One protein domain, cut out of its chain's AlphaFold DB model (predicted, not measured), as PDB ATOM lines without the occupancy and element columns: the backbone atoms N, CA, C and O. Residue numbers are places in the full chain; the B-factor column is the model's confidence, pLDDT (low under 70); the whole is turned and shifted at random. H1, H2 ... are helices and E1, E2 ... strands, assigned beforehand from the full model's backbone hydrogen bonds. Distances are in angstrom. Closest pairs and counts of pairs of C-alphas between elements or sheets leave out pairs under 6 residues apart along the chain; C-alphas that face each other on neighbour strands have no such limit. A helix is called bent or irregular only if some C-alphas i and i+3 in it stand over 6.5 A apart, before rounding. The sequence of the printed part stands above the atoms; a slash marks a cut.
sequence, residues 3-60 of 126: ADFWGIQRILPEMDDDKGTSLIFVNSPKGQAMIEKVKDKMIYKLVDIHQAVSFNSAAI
ATOM      1  N   ALA A   3     -17.542   6.302  29.241       94.69
ATOM      2  CA  ALA A   3     -16.743   5.325  29.974       94.69
ATOM      3  C   ALA A   3     -16.118   5.968  31.220       94.69
ATOM      4  O   ALA A   3     -16.116   7.190  31.350       94.69
ATOM      5  N   ASP A   4     -15.527   5.162  32.095       95.12
ATOM      6  CA  ASP A   4     -14.678   5.670  33.173       95.12
ATOM      7  C   ASP A   4     -13.327   6.130  32.612       95.12
ATOM      8  O   ASP A   4     -12.716   5.438  31.787       95.12
ATOM      9  N   PHE A   5     -12.815   7.268  33.083       96.38
ATOM     10  CA  PHE A   5     -11.498   7.754  32.680       96.38
ATOM     11  C   PHE A   5     -10.388   7.072  33.497       96.38
ATOM     12  O   PHE A   5      -9.752   7.657  34.375       96.38
ATOM     13  N   TRP A   6     -10.105   5.809  33.177       95.38
ATOM     14  CA  TRP A   6      -8.983   5.086  33.779       95.38
ATOM     15  C   TRP A   6      -7.656   5.798  33.493       95.38
ATOM     16  O   TRP A   6      -7.320   6.059  32.341       95.38
ATOM     17  N   GLY A   7      -6.873   6.075  34.538       95.00
ATOM     18  CA  GLY A   7      -5.585   6.763  34.409       95.00
ATOM     19  C   GLY A   7      -5.642   8.289  34.545       95.00
ATOM     20  O   GLY A   7      -4.599   8.924  34.362       95.00
ATOM     21  N   ILE A   8      -6.802   8.873  34.881       95.94
ATOM     22  CA  ILE A   8      -6.984  10.327  35.032       95.94
ATOM     23  C   ILE A   8      -5.939  10.970  35.955       95.94
ATOM     24  O   ILE A   8      -5.300  11.938  35.553       95.94
ATOM     25  N   GLN A   9      -5.621  10.333  37.085       95.38
ATOM     26  CA  GLN A   9      -4.621  10.776  38.063       95.38
ATOM     27  C   GLN A   9      -3.195  10.916  37.500       95.38
ATOM     28  O   GLN A   9      -2.291  11.421  38.163       95.38
ATOM     29  N   ARG A  10      -2.942  10.374  36.302       94.94
ATOM     30  CA  ARG A  10      -1.656  10.469  35.598       94.94
ATOM     31  C   ARG A  10      -1.709  11.392  34.386       94.94
ATOM     32  O   ARG A  10      -0.653  11.873  33.992       94.94
ATOM     33  N   ILE A  11      -2.882  11.556  33.771       95.00
ATOM     34  CA  ILE A  11      -3.057  12.284  32.506       95.00
ATOM     35  C   ILE A  11      -3.519  13.722  32.767       95.00
ATOM     36  O   ILE A  11      -2.929  14.643  32.218       95.00
ATOM     37  N   LEU A  12      -4.531  13.908  33.621       95.50
ATOM     38  CA  LEU A  12      -5.052  15.213  34.050       95.50
ATOM     39  C   LEU A  12      -5.288  15.180  35.573       95.50
ATOM     40  O   LEU A  12      -6.436  15.070  36.005       95.50
ATOM     41  N   PRO A  13      -4.227  15.223  36.402       95.31
ATOM     42  CA  PRO A  13      -4.354  15.166  37.862       95.31
ATOM     43  C   PRO A  13      -5.258  16.262  38.442       95.31
ATOM     44  O   PRO A  13      -5.886  16.067  39.471       95.31
ATOM     45  N   GLU A  14      -5.360  17.409  37.774       95.31
ATOM     46  CA  GLU A  14      -6.239  18.515  38.161       95.31
ATOM     47  C   GLU A  14      -7.738  18.219  37.986       95.31
ATOM     48  O   GLU A  14      -8.568  18.968  38.491       95.31
ATOM     49  N   MET A  15      -8.079  17.158  37.250       94.94
ATOM     50  CA  MET A  15      -9.444  16.658  37.055       94.94
ATOM     51  C   MET A  15      -9.741  15.428  37.931       94.94
ATOM     52  O   MET A  15     -10.800  14.823  37.775       94.94
ATOM     53  N   ASP A  16      -8.805  15.008  38.785       94.94
ATOM     54  CA  ASP A  16      -8.977  13.895  39.721       94.94
ATOM     55  C   ASP A  16      -9.368  14.445  41.098       94.94
ATOM     56  O   ASP A  16      -8.521  14.875  41.878       94.94
ATOM     57  N   ASP A  17     -10.673  14.501  41.361       92.31
ATOM     58  CA  ASP A  17     -11.260  15.080  42.574       92.31
ATOM     59  C   ASP A  17     -11.800  14.023  43.557       92.31
ATOM     60  O   ASP A  17     -12.578  14.351  44.456       92.31
ATOM     61  N   ASP A  18     -11.424  12.754  43.360       92.00
ATOM     62  CA  ASP A  18     -11.916  11.577  44.089       92.00
ATOM     63  C   ASP A  18     -13.445  11.342  44.008       92.00
ATOM     64  O   ASP A  18     -13.977  10.480  44.713       92.00
ATOM     65  N   LYS A  19     -14.180  12.046  43.129       93.69
ATOM     66  CA  LYS A  19     -15.631  11.840  42.898       93.69
ATOM     67  C   LYS A  19     -15.944  11.075  41.616       93.69
ATOM     68  O   LYS A  19     -17.090  10.681  41.397       93.69
ATOM     69  N   GLY A  20     -14.917  10.809  40.815       92.62
ATOM     70  CA  GLY A  20     -14.999  10.048  39.579       92.62
ATOM     71  C   GLY A  20     -15.119  10.945  38.351       92.62
ATOM     72  O   GLY A  20     -15.935  11.860  38.292       92.62
ATOM     73  N   THR A  21     -14.327  10.615  37.331       96.00
ATOM     74  CA  THR A  21     -14.254  11.371  36.078       96.00
ATOM     75  C   THR A  21     -14.617  10.461  34.914       96.00
ATOM     76  O   THR A  21     -13.999   9.413  34.702       96.00
ATOM     77  N   SER A  22     -15.628  10.856  34.143       96.00
ATOM     78  CA  SER A  22     -16.039  10.137  32.937       96.00
ATOM     79  C   SER A  22     -15.236  10.580  31.712       96.00
ATOM     80  O   SER A  22     -14.892  11.748  31.548       96.00
ATOM     81  N   LEU A  23     -14.983   9.636  30.810       96.50
ATOM     82  CA  LEU A  23     -14.453   9.848  29.471       96.50
ATOM     83  C   LEU A  23     -15.596   9.758  28.455       96.50
ATOM     84  O   LEU A  23     -16.350   8.782  28.436       96.50
ATOM     85  N   ILE A  24     -15.712  10.757  27.582       96.44
ATOM     86  CA  ILE A  24     -16.749  10.813  26.549       96.44
ATOM     87  C   ILE A  24     -16.100  10.847  25.167       96.44
ATOM     88  O   ILE A  24     -15.302  11.728  24.864       96.44
ATOM     89  N   PHE A  25     -16.512   9.917  24.304       95.81
ATOM     90  CA  PHE A  25     -16.223   9.957  22.871       95.81
ATOM     91  C   PHE A  25     -17.457  10.423  22.104       95.81
ATOM     92  O   PHE A  25     -18.506   9.755  22.112       95.81
ATOM     93  N   VAL A  26     -17.326  11.561  21.427       96.50
ATOM     94  CA  VAL A  26     -18.377  12.127  20.582       96.50
ATOM     95  C   VAL A  26     -18.212  11.604  19.157       96.50
ATOM     96  O   VAL A  26     -17.452  12.137  18.361       96.50
ATOM     97  N   ASN A  27     -18.949  10.540  18.837       96.38
ATOM     98  CA  ASN A  27     -18.811   9.815  17.566       96.38
ATOM     99  C   ASN A  27     -19.910  10.150  16.542       96.38
ATOM    100  O   ASN A  27     -20.044   9.462  15.535       96.38
ATOM    101  N   SER A  28     -20.776  11.130  16.820       97.81
ATOM    102  CA  SER A  28     -21.867  11.493  15.907       97.81
ATOM    103  C   SER A  28     -22.341  12.936  16.104       97.81
ATOM    104  O   SER A  28     -22.226  13.461  17.216       97.81
ATOM    105  N   PRO A  29     -22.981  13.542  15.084       98.31
ATOM    106  CA  PRO A  29     -23.600  14.862  15.212       98.31
ATOM    107  C   PRO A  29     -24.641  14.936  16.336       98.31
ATOM    108  O   PRO A  29     -24.700  15.923  17.064       98.31
ATOM    109  N   LYS A  30     -25.428  13.867  16.539       97.94
ATOM    110  CA  LYS A  30     -26.408  13.786  17.637       97.94
ATOM    111  C   LYS A  30     -25.729  13.837  19.010       97.94
ATOM    112  O   LYS A  30     -26.229  14.502  19.912       97.94
ATOM    113  N   GLY A  31     -24.590  13.157  19.157       97.06
ATOM    114  CA  GLY A  31     -23.782  13.199  20.377       97.06
ATOM    115  C   GLY A  31     -23.220  14.592  20.645       97.06
ATOM    116  O   GLY A  31     -23.324  15.073  21.769       97.06
ATOM    117  N   GLN A  32     -22.709  15.267  19.610       97.62
ATOM    118  CA  GLN A  32     -22.217  16.641  19.740       97.62
ATOM    119  C   GLN A  32     -23.338  17.575  20.200       97.62
ATOM    120  O   GLN A  32     -23.188  18.264  21.203       97.62
ATOM    121  N   ALA A  33     -24.497  17.534  19.535       98.12
ATOM    122  CA  ALA A  33     -25.655  18.348  19.906       98.12
ATOM    123  C   ALA A  33     -26.139  18.095  21.345       98.12
ATOM    124  O   ALA A  33     -26.668  19.003  21.980       98.12
ATOM    125  N   MET A  34     -25.981  16.877  21.871       96.69
ATOM    126  CA  MET A  34     -26.293  16.577  23.269       96.69
ATOM    127  C   MET A  34     -25.291  17.239  24.219       96.69
ATOM    128  O   MET A  34     -25.719  17.881  25.174       96.69
ATOM    129  N   ILE A  35     -23.987  17.131  23.944       96.94
ATOM    130  CA  ILE A  35     -22.936  17.748  24.764       96.94
ATOM    131  C   ILE A  35     -23.088  19.269  24.804       96.94
ATOM    132  O   ILE A  35     -23.047  19.844  25.889       96.94
ATOM    133  N   GLU A  36     -23.370  19.912  23.669       97.06
ATOM    134  CA  GLU A  36     -23.584  21.365  23.617       97.06
ATOM    135  C   GLU A  36     -24.709  21.845  24.547       97.06
ATOM    136  O   GLU A  36     -24.621  22.937  25.096       97.06
ATOM    137  N   LYS A  37     -25.747  21.030  24.776       97.50
ATOM    138  CA  LYS A  37     -26.876  21.384  25.657       97.50
ATOM    139  C   LYS A  37     -26.557  21.296  27.146       97.50
ATOM    140  O   LYS A  37     -27.300  21.843  27.958       97.50
ATOM    141  N   VAL A  38     -25.521  20.548  27.517       96.69
ATOM    142  CA  VAL A  38     -25.184  20.275  28.923       96.69
ATOM    143  C   VAL A  38     -23.797  20.774  29.318       96.69
ATOM    144  O   VAL A  38     -23.470  20.711  30.499       96.69
ATOM    145  N   LYS A  39     -22.998  21.296  28.378       96.12
ATOM    146  CA  LYS A  39     -21.616  21.741  28.626       96.12
ATOM    147  C   LYS A  39     -21.497  22.771  29.747       96.12
ATOM    148  O   LYS A  39     -20.575  22.672  30.542       96.12
ATOM    149  N   ASP A  40     -22.475  23.664  29.889       97.12
ATOM    150  CA  ASP A  40     -22.466  24.702  30.931       97.12
ATOM    151  C   ASP A  40     -22.761  24.147  32.337       97.12
ATOM    152  O   ASP A  40     -22.630  24.847  33.336       97.12
ATOM    153  N   LYS A  41     -23.173  22.877  32.426       97.06
ATOM    154  CA  LYS A  41     -23.465  22.165  33.677       97.06
ATOM    155  C   LYS A  41     -22.368  21.168  34.054       97.06
ATOM    156  O   LYS A  41     -22.565  20.384  34.979       97.06
ATOM    157  N   MET A  42     -21.244  21.156  33.336       94.44
ATOM    158  CA  MET A  42     -20.137  20.239  33.592       94.44
ATOM    159  C   MET A  42     -18.780  20.929  33.488       94.44
ATOM    160  O   MET A  42     -18.576  21.841  32.695       94.44
ATOM    161  N   ILE A  43     -17.823  20.427  34.264       95.12
ATOM    162  CA  ILE A  43     -16.408  20.732  34.074       95.12
ATOM    163  C   ILE A  43     -15.876  19.701  33.083       95.12
ATOM    164  O   ILE A  43     -15.992  18.499  33.316       95.12
ATOM    165  N   TYR A  44     -15.311  20.158  31.969       95.69
ATOM    166  CA  TYR A  44     -14.776  19.268  30.945       95.69
ATOM    167  C   TYR A  44     -13.447  19.777  30.391       95.69
ATOM    168  O   TYR A  44     -13.180  20.977  30.344       95.69
ATOM    169  N   LYS A  45     -12.619  18.837  29.931       96.19
ATOM    170  CA  LYS A  45     -11.400  19.105  29.168       96.19
ATOM    171  C   LYS A  45     -11.358  18.221  27.935       96.19
ATOM    172  O   LYS A  45     -11.692  17.039  27.994       96.19
ATOM    173  N   LEU A  46     -10.912  18.802  26.826       96.00
ATOM    174  CA  LEU A  46     -10.546  18.029  25.648       96.00
ATOM    175  C   LEU A  46      -9.228  17.306  25.924       96.00
ATOM    176  O   LEU A  46      -8.299  17.882  26.489       96.00
ATOM    177  N   VAL A  47      -9.158  16.046  25.514       95.69
ATOM    178  CA  VAL A  47      -7.977  15.203  25.668       95.69
ATOM    179  C   VAL A  47      -7.722  14.454  24.368       95.69
ATOM    180  O   VAL A  47      -8.659  14.081  23.660       95.69
ATOM    181  N   ASP A  48      -6.447  14.243  24.052       96.00
ATOM    182  CA  ASP A  48      -6.055  13.397  22.933       96.00
ATOM    183  C   ASP A  48      -6.583  11.967  23.122       96.00
ATOM    184  O   ASP A  48      -6.476  11.377  24.203       96.00
ATOM    185  N   ILE A  49      -7.138  11.393  22.055       94.06
ATOM    186  CA  ILE A  49      -7.779  10.078  22.111       94.06
ATOM    187  C   ILE A  49      -6.791   8.970  22.484       94.06
ATOM    188  O   ILE A  49      -7.151   8.071  23.244       94.06
ATOM    189  N   HIS A  50      -5.542   9.037  22.010       94.06
ATOM    190  CA  HIS A  50      -4.530   8.024  22.302       94.06
ATOM    191  C   HIS A  50      -4.065   8.102  23.756       94.06
ATOM    192  O   HIS A  50      -3.855   7.065  24.391       94.06
ATOM    193  N   GLN A  51      -3.964   9.310  24.313       95.25
ATOM    194  CA  GLN A  51      -3.715   9.494  25.741       95.25
ATOM    195  C   GLN A  51      -4.877   8.965  26.582       95.25
ATOM    196  O   GLN A  51      -4.644   8.181  27.506       95.25
ATOM    197  N   ALA A  52      -6.117   9.312  26.228       95.38
ATOM    198  CA  ALA A  52      -7.312   8.937  26.979       95.38
ATOM    199  C   ALA A  52      -7.497   7.416  27.114       95.38
ATOM    200  O   ALA A  52      -7.935   6.926  28.152       95.38
ATOM    201  N   VAL A  53      -7.118   6.648  26.087       95.69
ATOM    202  CA  VAL A  53      -7.234   5.177  26.089       95.69
ATOM    203  C   VAL A  53      -5.975   4.453  26.570       95.69
ATOM    204  O   VAL A  53      -5.984   3.230  26.700       95.69
ATOM    205  N   SER A  54      -4.887   5.169  26.871       94.94
ATOM    206  CA  SER A  54      -3.579   4.565  27.184       94.94
ATOM    207  C   SER A  54      -3.583   3.648  28.418       94.94
ATOM    208  O   SER A  54      -2.802   2.695  28.487       94.94
ATOM    209  N   PHE A  55      -4.495   3.883  29.367       94.81
ATOM    210  CA  PHE A  55      -4.702   3.033  30.545       94.81
ATOM    211  C   PHE A  55      -5.938   2.131  30.440       94.81
ATOM    212  O   PHE A  55      -6.170   1.314  31.330       94.81
ATOM    213  N   ASN A  56      -6.692   2.210  29.341       94.25
ATOM    214  CA  ASN A  56      -7.836   1.354  29.063       94.25
ATOM    215  C   ASN A  56      -7.553   0.461  27.850       94.25
ATOM    216  O   ASN A  56      -7.995   0.722  26.733       94.25
ATOM    217  N   SER A  57      -6.841  -0.650  28.065       90.81
ATOM    218  CA  SER A  57      -6.531  -1.573  26.967       90.81
ATOM    219  C   SER A  57      -7.777  -2.164  26.302       90.81
ATOM    220  O   SER A  57      -7.707  -2.541  25.137       90.81
ATOM    221  N   ALA A  58      -8.895  -2.256  27.027       91.38
ATOM    222  CA  ALA A  58     -10.148  -2.768  26.480       91.38
ATOM    223  C   ALA A  58     -10.763  -1.819  25.437       91.38
ATOM    224  O   ALA A  58     -11.524  -2.273  24.590       91.38
ATOM    225  N   ALA A  59     -10.389  -0.534  25.441       91.75
ATOM    226  CA  ALA A  59     -10.825   0.425  24.428       91.75
ATOM    227  C   ALA A  59     -10.242   0.141  23.032       91.75
ATOM    228  O   ALA A  59     -10.819   0.567  22.037       91.75
ATOM    229  N   ILE A  60      -9.110  -0.567  22.953       90.75
ATOM    230  CA  ILE A  60      -8.397  -0.827  21.689       90.75
ATOM    231  C   ILE A  60      -8.341  -2.305  21.307       90.75
ATOM    232  O   ILE A  60      -8.077  -2.632  20.152       90.75
TER     233      ILE A  60
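AT A GLANCE: This is residues 3 to 60 of the 126 residues of the protein "(4Fe-4S)-binding protein" of Erysipelotrichaceae bacterium (UniProt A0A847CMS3). An open ring: the longest helix, H2, stands out on one side, and two stretches of chain, E1 with the link of residues 25 to 28 and then the link of residues 42 to 48, join it to a loose cluster of the short helices H1 and H3 and loops. The middle of the ring is empty, and residues 27 to 33 and 36 to 42 stick out free. The printed part has 58 residues with three named helices and one named strand, in the order H1, E1, H2, H3; the class is mostly helix, though under half of the residues are in named elements. It is only just compact, close to loose, with a radius of gyration of the C-alphas of 12.0 A and spans of 29 by 26 by 16 A.

IN THESE COORDINATES: H1 is residues 8 to 11, from C-alpha 8 at (-6.984, 10.327, 35.032). E1 is residues 22 to 24. H2 is residues 29 to 41, 19.9 A long from C-alpha 29 at (-23.600, 14.862, 15.212); it is irregular, with C-alphas 37 and 40 7.6 A apart. H3 is residues 49 to 53, ending at C-alpha 53 at (-7.234, 5.177, 26.089).

HOW THE PARTS SIT: H1 and H3 are close but not clearly touching; their closest C-alphas, of Ile 11 and Gln 51, are 7.3 A apart. The closest C-alphas of E1 and H3, of Leu 23 and Ala 52, are 7.6 A apart. E1 pairs with no named strand, but residues 3 to 4 pair antiparallel with residues 22 to 23 of E1. H2 touches no helix and is apart from H1, E1 and H3. In H3 every O i to N i+4 pair is within hydrogen-bond range, in H2 5 of 9; H1 is too short for such a pair.

THE WHOLE: The C-alphas farthest apart, of Asp 18 and Pro 29, are 31.3 A apart. The printed part has no cut. The link from E1 to H2 is tight, those from H1 to E1 and H2 to H3 are short. The mean pLDDT of the printed part is 95.4, and no printed residue is under 70.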